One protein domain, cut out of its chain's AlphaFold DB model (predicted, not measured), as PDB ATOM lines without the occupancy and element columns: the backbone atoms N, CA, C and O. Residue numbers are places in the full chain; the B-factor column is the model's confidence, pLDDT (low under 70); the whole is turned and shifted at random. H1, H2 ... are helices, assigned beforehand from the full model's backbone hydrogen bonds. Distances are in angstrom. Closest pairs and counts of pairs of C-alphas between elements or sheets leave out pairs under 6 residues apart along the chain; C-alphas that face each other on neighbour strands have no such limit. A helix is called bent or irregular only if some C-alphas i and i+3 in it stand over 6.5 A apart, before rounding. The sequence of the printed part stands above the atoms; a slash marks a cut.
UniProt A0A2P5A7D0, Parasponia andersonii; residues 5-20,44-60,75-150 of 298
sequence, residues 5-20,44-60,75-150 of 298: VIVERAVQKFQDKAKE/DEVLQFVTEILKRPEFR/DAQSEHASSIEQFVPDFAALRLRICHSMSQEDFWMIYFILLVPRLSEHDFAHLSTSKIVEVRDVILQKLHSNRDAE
ATOM      1  N   VAL A   5     165.102 190.112 130.918       58.66
ATOM      2  CA  VAL A   5     165.468 191.359 131.602       58.66
ATOM      3  C   VAL A   5     164.943 191.394 133.044       58.66
ATOM      4  O   VAL A   5     165.511 192.070 133.903       58.66
ATOM      5  N   ILE A   6     163.870 190.662 133.356       64.06
ATOM      6  CA  ILE A   6     163.296 190.634 134.707       64.06
ATOM      7  C   ILE A   6     164.159 189.808 135.657       64.06
ATOM      8  O   ILE A   6     164.481 190.273 136.752       64.06
ATOM      9  N   VAL A   7     164.598 188.626 135.227       62.06
ATOM     10  CA  VAL A   7     165.518 187.798 136.022       62.06
ATOM     11  C   VAL A   7     166.888 188.457 136.108       62.06
ATOM     12  O   VAL A   7     167.485 188.493 137.178       62.06
ATOM     13  N   GLU A   8     167.348 189.056 135.014       65.06
ATOM     14  CA  GLU A   8     168.536 189.905 134.975       65.06
ATOM     15  C   GLU A   8     168.484 191.013 136.030       65.06
ATOM     16  O   GLU A   8     169.378 191.118 136.869       65.06
ATOM     17  N   ARG A   9     167.404 191.804 136.052       66.50
ATOM     18  CA  ARG A   9     167.224 192.863 137.050       66.50
ATOM     19  C   ARG A   9     167.092 192.311 138.456       66.50
ATOM     20  O   ARG A   9     167.582 192.951 139.379       66.50
ATOM     21  N   ALA A  10     166.423 191.177 138.642       69.62
ATOM     22  CA  ALA A  10     166.313 190.526 139.937       69.62
ATOM     23  C   ALA A  10     167.702 190.173 140.475       69.62
ATOM     24  O   ALA A  10     168.095 190.668 141.528       69.62
ATOM     25  N   VAL A  11     168.464 189.395 139.708       69.75
ATOM     26  CA  VAL A  11     169.802 188.936 140.082       69.75
ATOM     27  C   VAL A  11     170.754 190.122 140.276       69.75
ATOM     28  O   VAL A  11     171.467 190.154 141.276       69.75
ATOM     29  N   GLN A  12     170.732 191.129 139.395       71.19
ATOM     30  CA  GLN A  12     171.594 192.310 139.515       71.19
ATOM     31  C   GLN A  12     171.246 193.164 140.740       71.19
ATOM     32  O   GLN A  12     172.131 193.470 141.532       71.19
ATOM     33  N   LYS A  13     169.960 193.488 140.954       68.50
ATOM     34  CA  LYS A  13     169.518 194.253 142.137       68.50
ATOM     35  C   LYS A  13     169.928 193.557 143.434       68.50
ATOM     36  O   LYS A  13     170.241 194.226 144.413       68.50
ATOM     37  N   PHE A  14     169.877 192.226 143.465       68.25
ATOM     38  CA  PHE A  14     170.258 191.477 144.657       68.25
ATOM     39  C   PHE A  14     171.776 191.355 144.830       68.25
ATOM     40  O   PHE A  14     172.219 191.295 145.972       68.25
ATOM     41  N   GLN A  15     172.565 191.412 143.752       66.75
ATOM     42  CA  GLN A  15     174.024 191.537 143.841       66.75
ATOM     43  C   GLN A  15     174.492 192.918 144.297       66.75
ATOM     44  O   GLN A  15     175.440 193.001 145.068       66.75
ATOM     45  N   ASP A  16     173.859 193.991 143.825       69.50
ATOM     46  CA  ASP A  16     174.253 195.348 144.216       69.50
ATOM     47  C   ASP A  16     173.958 195.580 145.704       69.50
ATOM     48  O   ASP A  16     174.805 196.103 146.418       69.50
ATOM     49  N   LYS A  17     172.824 195.062 146.198       62.72
ATOM     50  CA  LYS A  17     172.490 195.106 147.627       62.72
ATOM     51  C   LYS A  17     173.498 194.340 148.502       62.72
ATOM     52  O   LYS A  17     173.863 194.848 149.549       62.72
ATOM     53  N   ALA A  18     173.978 193.173 148.064       61.03
ATOM     54  CA  ALA A  18     174.978 192.410 148.820       61.03
ATOM     55  C   ALA A  18     176.335 193.139 148.929       61.03
ATOM     56  O   ALA A  18     177.048 192.955 149.902       61.03
ATOM     57  N   LYS A  19     176.687 193.986 147.951       59.22
ATOM     58  CA  LYS A  19     177.933 194.779 147.974       59.22
ATOM     59  C   LYS A  19     177.834 196.051 148.815       59.22
ATOM     60  O   LYS A  19     178.859 196.581 149.220       59.22
ATOM     61  N   GLU A  20     176.628 196.575 149.020       59.66
ATOM     62  CA  GLU A  20     176.391 197.763 149.854       59.66
ATOM     63  C   GLU A  20     176.375 197.431 151.358       59.66
ATOM     64  O   GLU A  20     176.513 198.337 152.171       59.66
ATOM     65  N   ASP A  44     165.812 185.405 159.689       92.75
ATOM     66  CA  ASP A  44     164.962 186.597 159.536       92.75
ATOM     67  C   ASP A  44     165.268 187.360 158.237       92.75
ATOM     68  O   ASP A  44     164.358 187.858 157.570       92.75
ATOM     69  N   GLU A  45     166.540 187.396 157.833       90.69
ATOM     70  CA  GLU A  45     166.976 188.016 156.582       90.69
ATOM     71  C   GLU A  45     166.364 187.316 155.358       90.69
ATOM     72  O   GLU A  45     165.825 187.971 154.459       90.69
ATOM     73  N   VAL A  46     166.377 185.978 155.340       93.88
ATOM     74  CA  VAL A  46     165.779 185.188 154.259       93.88
ATOM     75  C   VAL A  46     164.261 185.368 154.231       93.88
ATOM     76  O   VAL A  46     163.691 185.598 153.163       93.88
ATOM     77  N   LEU A  47     163.584 185.350 155.382       94.56
ATOM     78  CA  LEU A  47     162.134 185.571 155.449       94.56
ATOM     79  C   LEU A  47     161.741 186.975 154.969       94.56
ATOM     80  O   LEU A  47     160.767 187.146 154.218       94.56
ATOM     81  N   GLN A  48     162.522 187.990 155.346       92.62
ATOM     82  CA  GLN A  48     162.347 189.347 154.847       92.62
ATOM     83  C   GLN A  48     162.559 189.399 153.332       92.62
ATOM     84  O   GLN A  48     161.745 189.978 152.612       92.62
ATOM     85  N   PHE A  49     163.601 188.749 152.822       90.69
ATOM     86  CA  PHE A  49     163.880 188.658 151.395       90.69
ATOM     87  C   PHE A  49     162.742 188.000 150.602       90.69
ATOM     88  O   PHE A  49     162.323 188.541 149.576       90.69
ATOM     89  N   VAL A  50     162.179 186.892 151.090       92.56
ATOM     90  CA  VAL A  50     161.013 186.237 150.470       92.56
ATOM     91  C   VAL A  50     159.809 187.178 150.444       92.56
ATOM     92  O   VAL A  50     159.122 187.308 149.424       92.56
ATOM     93  N   THR A  51     159.590 187.909 151.534       91.12
ATOM     94  CA  THR A  51     158.545 188.936 151.608       91.12
ATOM     95  C   THR A  51     158.781 190.062 150.589       91.12
ATOM     96  O   THR A  51     157.835 190.551 149.965       91.12
ATOM     97  N   GLU A  52     160.033 190.458 150.352       89.75
ATOM     98  CA  GLU A  52     160.391 191.450 149.332       89.75
ATOM     99  C   GLU A  52     160.211 190.934 147.900       89.75
ATOM    100  O   GLU A  52     159.720 191.678 147.045       89.75
ATOM    101  N   ILE A  53     160.534 189.663 147.627       85.38
ATOM    102  CA  ILE A  53     160.219 189.012 146.344       85.38
ATOM    103  C   ILE A  53     158.718 189.120 146.073       85.38
ATOM    104  O   ILE A  53     158.304 189.519 144.981       85.38
ATOM    105  N   LEU A  54     157.892 188.836 147.082       87.12
ATOM    106  CA  LEU A  54     156.442 188.864 146.937       87.12
ATOM    107  C   LEU A  54     155.901 190.241 146.589       87.12
ATOM    108  O   LEU A  54     154.937 190.313 145.832       87.12
ATOM    109  N   LYS A  55     156.471 191.332 147.104       84.31
ATOM    110  CA  LYS A  55     155.992 192.698 146.824       84.31
ATOM    111  C   LYS A  55     156.209 193.123 145.373       84.31
ATOM    112  O   LYS A  55     155.542 194.045 144.901       84.31
ATOM    113  N   ARG A  56     157.115 192.463 144.649       76.06
ATOM    114  CA  ARG A  56     157.496 192.857 143.294       76.06
ATOM    115  C   ARG A  56     156.580 192.198 142.254       76.06
ATOM    116  O   ARG A  56     156.573 190.975 142.137       76.06
ATOM    117  N   PRO A  57     155.824 192.979 141.457       67.62
ATOM    118  CA  PRO A  57     154.925 192.431 140.439       67.62
ATOM    119  C   PRO A  57     155.673 191.656 139.344       67.62
ATOM    120  O   PRO A  57     155.141 190.681 138.831       67.62
ATOM    121  N   GLU A  58     156.929 192.021 139.083       68.88
ATOM    122  CA  GLU A  58     157.855 191.360 138.151       68.88
ATOM    123  C   GLU A  58     157.996 189.844 138.429       68.88
ATOM    124  O   GLU A  58     158.019 189.037 137.506       68.88
ATOM    125  N   PHE A  59     157.989 189.432 139.704       66.06
ATOM    126  CA  PHE A  59     158.108 188.024 140.122       66.06
ATOM    127  C   PHE A  59     156.759 187.287 140.104       66.06
ATOM    128  O   PHE A  59     156.701 186.077 140.313       66.06
ATOM    129  N   ARG A  60     155.654 188.014 139.880       65.88
ATOM    130  CA  ARG A  60     154.284 187.485 139.893       65.88
ATOM    131  C   ARG A  60     153.746 187.153 138.503       65.88
ATOM    132  O   ARG A  60     152.789 186.382 138.436       65.88
ATOM    133  N   ASP A  75     166.953 166.714 150.419       95.56
ATOM    134  CA  ASP A  75     166.140 166.689 151.641       95.56
ATOM    135  C   ASP A  75     166.185 168.045 152.367       95.56
ATOM    136  O   ASP A  75     165.136 168.634 152.624       95.56
ATOM    137  N   ALA A  76     167.383 168.610 152.558       95.19
ATOM    138  CA  ALA A  76     167.572 169.923 153.181       95.19
ATOM    139  C   ALA A  76     166.881 171.056 152.401       95.19
ATOM    140  O   ALA A  76     166.234 171.923 152.986       95.19
ATOM    141  N   GLN A  77     166.962 171.038 151.067       96.88
ATOM    142  CA  GLN A  77     166.276 172.023 150.226       96.88
ATOM    143  C   GLN A  77     164.753 171.886 150.307       96.88
ATOM    144  O   GLN A  77     164.047 172.893 150.302       96.88
ATOM    145  N   SER A  78     164.237 170.659 150.393       96.31
ATOM    146  CA  SER A  78     162.800 170.398 150.511       96.31
ATOM    147  C   SER A  78     162.241 170.815 151.875       96.31
ATOM    148  O   SER A  78     161.141 171.367 151.952       96.31
ATOM    149  N   GLU A  79     163.014 170.617 152.943       97.25
ATOM    150  CA  GLU A  79     162.672 171.040 154.300       97.25
ATOM    151  C   GLU A  79     162.693 172.568 154.418       97.25
ATOM    152  O   GLU A  79     161.743 173.169 154.927       97.25
ATOM    153  N   HIS A  80     163.717 173.206 153.846       97.25
ATOM    154  CA  HIS A  80     163.786 174.656 153.708       97.25
ATOM    155  C   HIS A  80     162.579 175.204 152.936       97.25
ATOM    156  O   HIS A  80     161.874 176.079 153.432       97.25
ATOM    157  N   ALA A  81     162.286 174.658 151.753       96.69
ATOM    158  CA  ALA A  81     161.143 175.064 150.937       96.69
ATOM    159  C   ALA A  81     159.815 174.946 151.704       96.69
ATOM    160  O   ALA A  81     159.004 175.873 151.694       96.69
ATOM    161  N   SER A  82     159.623 173.836 152.423       96.69
ATOM    162  CA  SER A  82     158.440 173.608 153.259       96.69
ATOM    163  C   SER A  82     158.334 174.638 154.384       96.69
ATOM    164  O   SER A  82     157.256 175.170 154.640       96.69
ATOM    165  N   SER A  83     159.455 174.961 155.027       97.50
ATOM    166  CA  SER A  83     159.512 175.958 156.097       97.50
ATOM    167  C   SER A  83     159.176 177.356 155.576       97.50
ATOM    168  O   SER A  83     158.347 178.049 156.160       97.50
ATOM    169  N   ILE A  84     159.725 177.755 154.423       96.94
ATOM    170  CA  ILE A  84     159.391 179.033 153.777       96.94
ATOM    171  C   ILE A  84     157.895 179.130 153.463       96.94
ATOM    172  O   ILE A  84     157.289 180.173 153.707       96.94
ATOM    173  N   GLU A  85     157.273 178.060 152.961       95.81
ATOM    174  CA  GLU A  85     155.827 178.045 152.707       95.81
ATOM    175  C   GLU A  85     154.996 178.182 153.995       95.81
ATOM    176  O   GLU A  85     153.923 178.787 153.965       95.81
ATOM    177  N   GLN A  86     155.486 177.663 155.126       96.19
ATOM    178  CA  GLN A  86     154.827 177.796 156.428       96.19
ATOM    179  C   GLN A  86     154.962 179.208 157.010       96.19
ATOM    180  O   GLN A  86     153.970 179.775 157.473       96.19
ATOM    181  N   PHE A  87     156.165 179.786 156.978       96.00
ATOM    182  CA  PHE A  87     156.423 181.124 157.519       96.00
ATOM    183  C   PHE A  87     155.877 182.238 156.627       96.00
ATOM    184  O   PHE A  87     155.473 183.289 157.126       96.00
ATOM    185  N   VAL A  88     155.823 182.012 155.312       95.38
ATOM    186  CA  VAL A  88     155.337 182.985 154.331       95.38
ATOM    187  C   VAL A  88     154.252 182.347 153.448       95.38
ATOM    188  O   VAL A  88     154.501 182.027 152.282       95.38
ATOM    189  N   PRO A  89     153.005 182.202 153.944       94.94
ATOM    190  CA  PRO A  89     151.916 181.560 153.194       94.94
ATOM    191  C   PRO A  89     151.604 182.229 151.848       94.94
ATOM    192  O   PRO A  89     151.206 181.570 150.884       94.94
ATOM    193  N   ASP A  90     151.838 183.540 151.743       92.62
ATOM    194  CA  ASP A  90     151.704 184.291 150.491       92.62
ATOM    195  C   ASP A  90     152.687 183.808 149.408       92.62
ATOM    196  O   ASP A  90     152.399 183.926 148.213       92.62
ATOM    197  N   PHE A  91     153.828 183.230 149.800       91.81
ATOM    198  CA  PHE A  91     154.800 182.628 148.889       91.81
ATOM    199  C   PHE A  91     154.293 181.304 148.316       91.81
ATOM    200  O   PHE A  91     154.360 181.091 147.104       91.81
ATOM    201  N   ALA A  92     153.666 180.468 149.148       92.25
ATOM    202  CA  ALA A  92     152.970 179.270 148.683       92.25
ATOM    203  C   ALA A  92     151.822 179.635 147.721       92.25
ATOM    204  O   ALA A  92     151.673 179.042 146.648       92.25
ATOM    205  N   ALA A  93     151.047 180.676 148.049       91.88
ATOM    206  CA  ALA A  93     149.993 181.188 147.176       91.88
ATOM    207  C   ALA A  93     150.547 181.720 145.840       91.88
ATOM    208  O   ALA A  93     149.952 181.486 144.783       91.88
ATOM    209  N   LEU A  94     151.701 182.398 145.861       88.19
ATOM    210  CA  LEU A  94     152.408 182.816 144.650       88.19
ATOM    211  C   LEU A  94     152.767 181.608 143.782       88.19
ATOM    212  O   LEU A  94     152.439 181.621 142.594       88.19
ATOM    213  N   ARG A  95     153.386 180.572 144.362       90.12
ATOM    214  CA  ARG A  95     153.776 179.349 143.645       90.12
ATOM    215  C   ARG A  95     152.577 178.693 142.960       90.12
ATOM    216  O   ARG A  95     152.641 178.369 141.775       90.12
ATOM    217  N   LEU A  96     151.457 178.556 143.672       89.50
ATOM    218  CA  LEU A  96     150.217 178.001 143.117       89.50
ATOM    219  C   LEU A  96     149.621 178.867 141.999       89.50
ATOM    220  O   LEU A  96     148.999 178.341 141.082       89.50
ATOM    221  N   ARG A  97     149.814 180.188 142.034       86.62
ATOM    222  CA  ARG A  97     149.334 181.079 140.969       86.62
ATOM    223  C   ARG A  97     150.135 180.924 139.676       86.62
ATOM    224  O   ARG A  97     149.554 180.993 138.596       86.62
ATOM    225  N   ILE A  98     151.448 180.723 139.773       81.31
ATOM    226  CA  ILE A  98     152.355 180.677 138.612       81.31
ATOM    227  C   ILE A  98     152.640 179.255 138.102       81.31
ATOM    228  O   ILE A  98     153.283 179.110 137.061       81.31
ATOM    229  N   CYS A  99     152.096 178.218 138.750       77.25
ATOM    230  CA  CYS A  99     152.287 176.806 138.381       77.25
ATOM    231  C   CYS A  99     151.815 176.439 136.959       77.25
ATOM    232  O   CYS A  99     152.241 175.432 136.407       77.25
ATOM    233  N   HIS A 100     150.951 177.251 136.343       78.94
ATOM    234  CA  HIS A 100     150.522 177.055 134.953       78.94
ATOM    235  C   HIS A 100     151.574 177.525 133.934       78.94
ATOM    236  O   HIS A 100     151.496 177.157 132.764       78.94
ATOM    237  N   SER A 101     152.523 178.368 134.357       76.94
ATOM    238  CA  SER A 101     153.536 178.987 133.491       76.94
ATOM    239  C   SER A 101     154.925 178.348 133.591       76.94
ATOM    240  O   SER A 101     155.702 178.466 132.647       76.94
ATOM    241  N   MET A 102     155.227 177.657 134.694       81.31
ATOM    242  CA  MET A 102     156.504 176.976 134.935       81.31
ATOM    243  C   MET A 102     156.304 175.734 135.809       81.31
ATOM    244  O   MET A 102     155.304 175.643 136.526       81.31
ATOM    245  N   SER A 103     157.253 174.797 135.770       85.75
ATOM    246  CA  SER A 103     157.212 173.618 136.638       85.75
ATOM    247  C   SER A 103     157.593 173.965 138.084       85.75
ATOM    248  O   SER A 103     158.153 175.027 138.365       85.75
ATOM    249  N   GLN A 104     157.286 173.069 139.025       87.88
ATOM    250  CA  GLN A 104     157.669 173.258 140.426       87.88
ATOM    251  C   GLN A 104     159.195 173.269 140.585       87.88
ATOM    252  O   GLN A 104     159.730 174.032 141.385       87.88
ATOM    253  N   GLU A 105     159.890 172.454 139.801       89.19
ATOM    254  CA  GLU A 105     161.345 172.367 139.764       89.19
ATOM    255  C   GLU A 105     161.959 173.684 139.276       89.19
ATOM    256  O   GLU A 105     162.853 174.214 139.933       89.19
ATOM    257  N   ASP A 106     161.439 174.262 138.186       86.38
ATOM    258  CA  ASP A 106     161.898 175.562 137.685       86.38
ATOM    259  C   ASP A 106     161.689 176.660 138.741       86.38
ATOM    260  O   ASP A 106     162.614 177.420 139.031       86.38
ATOM    261  N   PHE A 107     160.507 176.709 139.370       88.62
ATOM    262  CA  PHE A 107     160.198 177.681 140.425       88.62
ATOM    263  C   PHE A 107     161.205 177.630 141.578       88.62
ATOM    264  O   PHE A 107     161.742 178.662 141.987       88.62
ATOM    265  N   TRP A 108     161.478 176.433 142.100       92.31
ATOM    266  CA  TRP A 108     162.407 176.281 143.215       92.31
ATOM    267  C   TRP A 108     163.855 176.532 142.794       92.31
ATOM    268  O   TRP A 108     164.592 177.171 143.539       92.31
ATOM    269  N   MET A 109     164.261 176.131 141.588       90.50
ATOM    270  CA  MET A 109     165.589 176.455 141.057       90.50
ATOM    271  C   MET A 109     165.804 177.971 140.986       90.50
ATOM    272  O   MET A 109     166.813 178.486 141.462       90.50
ATOM    273  N   ILE A 110     164.834 178.694 140.429       87.31
ATOM    274  CA  ILE A 110     164.820 180.156 140.396       87.31
ATOM    275  C   ILE A 110     164.966 180.730 141.807       87.31
ATOM    276  O   ILE A 110     165.786 181.620 142.029       87.31
ATOM    277  N   TYR A 111     164.167 180.231 142.752       91.69
ATOM    278  CA  TYR A 111     164.214 180.669 144.138       91.69
ATOM    279  C   TYR A 111     165.620 180.500 144.725       91.69
ATOM    280  O   TYR A 111     166.182 181.468 145.233       91.69
ATOM    281  N   PHE A 112     166.237 179.326 144.568       92.81
ATOM    282  CA  PHE A 112     167.580 179.074 145.086       92.81
ATOM    283  C   PHE A 112     168.663 179.906 144.388       92.81
ATOM    284  O   PHE A 112     169.586 180.367 145.053       92.81
ATOM    285  N   ILE A 113     168.545 180.182 143.084       89.81
ATOM    286  CA  ILE A 113     169.456 181.104 142.378       89.81
ATOM    287  C   ILE A 113     169.420 182.501 143.009       89.81
ATOM    288  O   ILE A 113     170.461 183.149 143.146       89.81
ATOM    289  N   LEU A 114     168.225 182.968 143.376       87.81
ATOM    290  CA  LEU A 114     168.023 184.269 144.011       87.81
ATOM    291  C   LEU A 114     168.434 184.264 145.489       87.81
ATOM    292  O   LEU A 114     168.857 185.301 145.995       87.81
ATOM    293  N   LEU A 115     168.317 183.115 146.154       92.19
ATOM    294  CA  LEU A 115     168.658 182.930 147.559       92.19
ATOM    295  C   LEU A 115     170.169 182.831 147.789       92.19
ATOM    296  O   LEU A 115     170.658 183.395 148.755       92.19
ATOM    297  N   VAL A 116     170.915 182.155 146.905       90.94
ATOM    298  CA  VAL A 116     172.357 181.868 147.068       90.94
ATOM    299  C   VAL A 116     173.202 183.070 147.525       90.94
ATOM    300  O   VAL A 116     174.007 182.884 148.432       90.94
ATOM    301  N   PRO A 117     173.049 184.289 146.973       88.38
ATOM    302  CA  PRO A 117     173.816 185.458 147.416       88.38
ATOM    303  C   PRO A 117     173.522 185.942 148.845       88.38
ATOM    304  O   PRO A 117     174.165 186.885 149.284       88.38
ATOM    305  N   ARG A 118     172.515 185.377 149.518       86.19
ATOM    306  CA  ARG A 118     172.028 185.755 150.858       86.19
ATOM    307  C   ARG A 118     172.262 184.673 151.903       86.19
ATOM    308  O   ARG A 118     171.795 184.786 153.026       86.19
ATOM    309  N   LEU A 119     172.880 183.568 151.505       89.69
ATOM    310  CA  LEU A 119     173.128 182.468 152.416       89.69
ATOM    311  C   LEU A 119     174.432 182.707 153.165       89.69
ATOM    312  O   LEU A 119     175.433 183.097 152.565       89.69
ATOM    313  N   SER A 120     174.417 182.388 154.458       90.12
ATOM    314  CA  SER A 120     175.643 182.202 155.228       90.12
ATOM    315  C   SER A 120     176.503 181.096 154.598       90.12
ATOM    316  O   SER A 120     175.991 180.233 153.875       90.12
ATOM    317  N   GLU A 121     177.806 181.069 154.891       89.31
ATOM    318  CA  GLU A 121     178.698 180.006 154.397       89.31
ATOM    319  C   GLU A 121     178.181 178.607 154.780       89.31
ATOM    320  O   GLU A 121     178.207 177.674 153.970       89.31
ATOM    321  N   HIS A 122     177.633 178.480 155.992       90.00
ATOM    322  CA  HIS A 122     177.060 177.237 156.491       90.00
ATOM    323  C   HIS A 122     175.804 176.820 155.709       90.00
ATOM    324  O   HIS A 122     175.703 175.678 155.257       90.00
ATOM    325  N   ASP A 123     174.852 177.729 155.499       92.56
ATOM    326  CA  ASP A 123     173.605 177.412 154.790       92.56
ATOM    327  C   ASP A 123     173.832 177.187 153.297       92.56
ATOM    328  O   ASP A 123     173.182 176.338 152.678       92.56
ATOM    329  N   PHE A 124     174.802 177.898 152.718       93.50
ATOM    330  CA  PHE A 124     175.214 177.715 151.334       93.50
ATOM    331  C   PHE A 124     175.627 176.265 151.067       93.50
ATOM    332  O   PHE A 124     175.218 175.698 150.054       93.50
ATOM    333  N   ALA A 125     176.365 175.629 151.980       93.62
ATOM    334  CA  ALA A 125     176.794 174.239 151.826       93.62
ATOM    335  C   ALA A 125     175.624 173.237 151.734       93.62
ATOM    336  O   ALA A 125     175.767 172.184 151.111       93.62
ATOM    337  N   HIS A 126     174.473 173.562 152.329       93.88
ATOM    338  CA  HIS A 126     173.299 172.686 152.388       93.88
ATOM    339  C   HIS A 126     172.279 172.981 151.285       93.88
ATOM    340  O   HIS A 126     171.633 172.069 150.761       93.88
ATOM    341  N   LEU A 127     172.116 174.261 150.943       95.19
ATOM    342  CA  LEU A 127     171.072 174.728 150.034       95.19
ATOM    343  C   LEU A 127     171.580 174.985 148.615       95.19
ATOM    344  O   LEU A 127     170.775 175.040 147.684       95.19
ATOM    345  N   SER A 128     172.891 175.122 148.419       93.31
ATOM    346  CA  SER A 128     173.489 175.285 147.097       93.31
ATOM    347  C   SER A 128     173.846 173.940 146.470       93.31
ATOM    348  O   SER A 128     174.206 172.973 147.138       93.31
ATOM    349  N   THR A 129     173.783 173.880 145.144       93.19
ATOM    350  CA  THR A 129     174.262 172.737 144.358       93.19
ATOM    351  C   THR A 129     175.047 173.250 143.163       93.19
ATOM    352  O   THR A 129     174.806 174.362 142.686       93.19
ATOM    353  N   SER A 130     175.931 172.417 142.607       90.44
ATOM    354  CA  SER A 130     176.674 172.773 141.392       90.44
ATOM    355  C   SER A 130     175.750 173.198 140.252       90.44
ATOM    356  O   SER A 130     176.113 174.076 139.481       90.44
ATOM    357  N   LYS A 131     174.541 172.627 140.168       90.25
ATOM    358  CA  LYS A 131     173.545 173.001 139.160       90.25
ATOM    359  C   LYS A 131     173.000 174.414 139.382       90.25
ATOM    360  O   LYS A 131     172.934 175.181 138.430       90.25
ATOM    361  N   ILE A 132     172.648 174.769 140.621       90.62
ATOM    362  CA  ILE A 132     172.175 176.122 140.966       90.62
ATOM    363  C   ILE A 132     173.247 177.160 140.613       90.62
ATOM    364  O   ILE A 132     172.947 178.171 139.978       90.62
ATOM    365  N   VAL A 133     174.505 176.886 140.974       90.00
ATOM    366  CA  VAL A 133     175.640 177.777 140.692       90.00
ATOM    367  C   VAL A 133     175.910 177.877 139.189       90.00
ATOM    368  O   VAL A 133     176.007 178.980 138.666       90.00
ATOM    369  N   GLU A 134     175.946 176.751 138.472       89.88
ATOM    370  CA  GLU A 134     176.153 176.717 137.017       89.88
ATOM    371  C   GLU A 134     175.085 177.533 136.281       89.88
ATOM    372  O   GLU A 134     175.401 178.365 135.429       89.88
ATOM    373  N   VAL A 135     173.811 177.333 136.625       86.88
ATOM    374  CA  VAL A 135     172.710 178.067 135.997       86.88
ATOM    375  C   VAL A 135     172.811 179.558 136.313       86.88
ATOM    376  O   VAL A 135     172.655 180.379 135.406       86.88
ATOM    377  N   ARG A 136     173.119 179.924 137.564       86.50
ATOM    378  CA  ARG A 136     173.359 181.317 137.961       86.50
ATOM    379  C   ARG A 136     174.479 181.943 137.132       86.50
ATOM    380  O   ARG A 136     174.295 183.040 136.610       86.50
ATOM    381  N   ASP A 137     175.597 181.251 136.960       86.69
ATOM    382  CA  ASP A 137     176.747 181.760 136.214       86.69
ATOM    383  C   ASP A 137     176.434 181.915 134.721       86.69
ATOM    384  O   ASP A 137     176.764 182.940 134.125       86.69
ATOM    385  N   VAL A 138     175.716 180.960 134.122       85.00
ATOM    386  CA  VAL A 138     175.232 181.064 132.735       85.00
ATOM    387  C   VAL A 138     174.274 182.245 132.572       85.00
ATOM    388  O   VAL A 138     174.323 182.936 131.548       85.00
ATOM    389  N   ILE A 139     173.405 182.492 133.559       80.06
ATOM    390  CA  ILE A 139     172.528 183.666 133.566       80.06
ATOM    391  C   ILE A 139     173.387 184.928 133.572       80.06
ATOM    392  O   ILE A 139     173.287 185.716 132.634       80.06
ATOM    393  N   LEU A 140     174.284 185.075 134.549       81.44
ATOM    394  CA  LEU A 140     175.159 186.241 134.699       81.44
ATOM    395  C   LEU A 140     176.018 186.506 133.458       81.44
ATOM    396  O   LEU A 140     176.084 187.636 132.978       81.44
ATOM    397  N   GLN A 141     176.622 185.467 132.883       81.44
ATOM    398  CA  GLN A 141     177.441 185.579 131.678       81.44
ATOM    399  C   GLN A 141     176.636 186.119 130.486       81.44
ATOM    400  O   GLN A 141     177.128 186.968 129.734       81.44
ATOM    401  N   LYS A 142     175.389 185.666 130.315       76.88
ATOM    402  CA  LYS A 142     174.498 186.189 129.271       76.88
ATOM    403  C   LYS A 142     174.133 187.658 129.513       76.88
ATOM    404  O   LYS A 142     174.068 188.401 128.538       76.88
ATOM    405  N   LEU A 143     173.961 188.093 130.768       70.06
ATOM    406  CA  LEU A 143     173.696 189.508 131.101       70.06
ATOM    407  C   LEU A 143     174.855 190.396 130.646       70.06
ATOM    408  O   LEU A 143     174.670 191.374 129.924       70.06
ATOM    409  N   HIS A 144     176.077 190.010 131.020       70.12
ATOM    410  CA  HIS A 144     177.276 190.752 130.645       70.12
ATOM    411  C   HIS A 144     177.440 190.838 129.121       70.12
ATOM    412  O   HIS A 144     177.699 191.921 128.601       70.12
ATOM    413  N   SER A 145     177.175 189.743 128.404       72.88
ATOM    414  CA  SER A 145     177.272 189.698 126.937       72.88
ATOM    415  C   SER A 145     176.258 190.612 126.229       72.88
ATOM    416  O   SER A 145     176.570 191.188 125.188       72.88
ATOM    417  N   ASN A 146     175.047 190.763 126.778       65.62
ATOM    418  CA  ASN A 146     174.017 191.631 126.197       65.62
ATOM    419  C   ASN A 146     174.342 193.119 126.389       65.62
ATOM    420  O   ASN A 146     174.112 193.921 125.485       65.62
ATOM    421  N   ARG A 147     174.930 193.484 127.535       63.69
ATOM    422  CA  ARG A 147     175.323 194.868 127.833       63.69
ATOM    423  C   ARG A 147     176.434 195.376 126.910       63.69
ATOM    424  O   ARG A 147     176.403 196.532 126.493       63.69
ATOM    425  N   ASP A 148     177.384 194.511 126.567       59.62
ATOM    426  CA  ASP A 148     178.488 194.861 125.668       59.62
ATOM    427  C   ASP A 148     177.999 195.055 124.217       59.62
ATOM    428  O   ASP A 148     178.477 195.943 123.514       59.62
ATOM    429  N   ALA A 149     176.981 194.299 123.785       56.91
ATOM    430  CA  ALA A 149     176.368 194.438 122.460       56.91
ATOM    431  C   ALA A 149     175.457 195.678 122.321       56.91
ATOM    432  O   ALA A 149     175.308 196.216 121.223       56.91
ATOM    433  N   GLU A 150     174.850 196.154 123.414       51.06
ATOM    434  CA  GLU A 150     174.006 197.360 123.417       51.06
ATOM    435  C   GLU A 150     174.838 198.660 123.411       51.06
ATOM    436  O   GLU A 150     174.397 199.683 122.882       51.06
TER     437      GLU A 150
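AT A GLANCE: This is residues 5 to 20, 44 to 60 and 75 to 150 of the 298 residues of a protein of Parasponia andersonii (UniProt A0A2P5A7D0). One helix, H5, runs through the middle of a small all-helix body, and the other six stand round it: the longest, H7, sets off crosswise to H5 and ends in an arm, H1 lies alongside H5, and H6 folds back on the end of H5 as a hairpin. H2, H3 and H4 gather on the side away from H7, and the end of H7, residues 145 to 150, sticks out free. The printed part has 109 residues with seven named helices, H1 to H7 in order, and no named strand. It is compact, with a radius of gyration of the C-alphas of 14.1 A and spans of 43 by 33 by 27 A.

IN THESE COORDINATES: Find C-alpha 130 at (176.674, 172.773, 141.392); from there H7, residues 130 to 150, runs 30.6 A to C-alpha 150 at (174.006, 197.360, 123.417). Look next at H5, residues 104 to 118, 21.7 A long; it is irregular, but only just, with C-alphas 114 and 117 6.8 A apart, and its line is a rough one. H1, residues 5 to 20, starts at C-alpha 5 at (165.468, 191.359, 131.602) and is 22.2 A long. H2 is residues 44 to 55, H3 residues 75 to 87, 18.4 A long, H4 residues 89 to 98, and H6 residues 121 to 127.

HOW THE PARTS SIT: Start where H7, with residues 132 to 136 alone, touches H5, the hub: the C-alphas of Ile 113 and Ile 132 are closest, 5.8 A apart, and the lines are about perpendicular at 78 degrees. H1 touches H5, closest at the C-alphas of Val 11 and Leu 114, 6.4 A, the same way at a shallow tilt of 25 degrees. H1 and H7 only just touch, with 3 pairs of C-alphas within 8 A, closest at Glu 8 and Leu 143, 6.5 A. H5 and H6 are a helical hairpin that only just touches, with 3 such pairs, closest at the C-alphas of Val 116 and Phe 124, 6.6 A. H3 touches H6, closest at the C-alphas of Gln 77 and Leu 127, 5.5 A. H2 touches H4, closest at the C-alphas of Leu 54 and Phe 91, 6.7 A. H3 and H4 touch only at the corner, and only just, with 3 pairs, closest at the C-alphas of Glu 85 and Ala 92, 5.1 A. H3 and H7 are among the pairs that stay apart. In H1, H2, H3, H4 and H7 every O i to N i+4 pair is within hydrogen-bond range; in H5 9 of 11 are and in H6 2 of 3.

THE WHOLE: The C-alphas of Gln 86 and Ala 149, the two farthest apart, are 43.5 A apart. Residues 21 to 43 are not printed, with 18.7 A between C-alphas 20 and 44; residues 61 to 74 are not printed either, with 26.7 A between C-alphas 60 and 75. The links printed whole, from H3 on to H7, are tight. The mean pLDDT of the printed part is 83.5, and it is under 70 at residues 5 to 11, 13 to 20, 57 to 60 and 146 to 150.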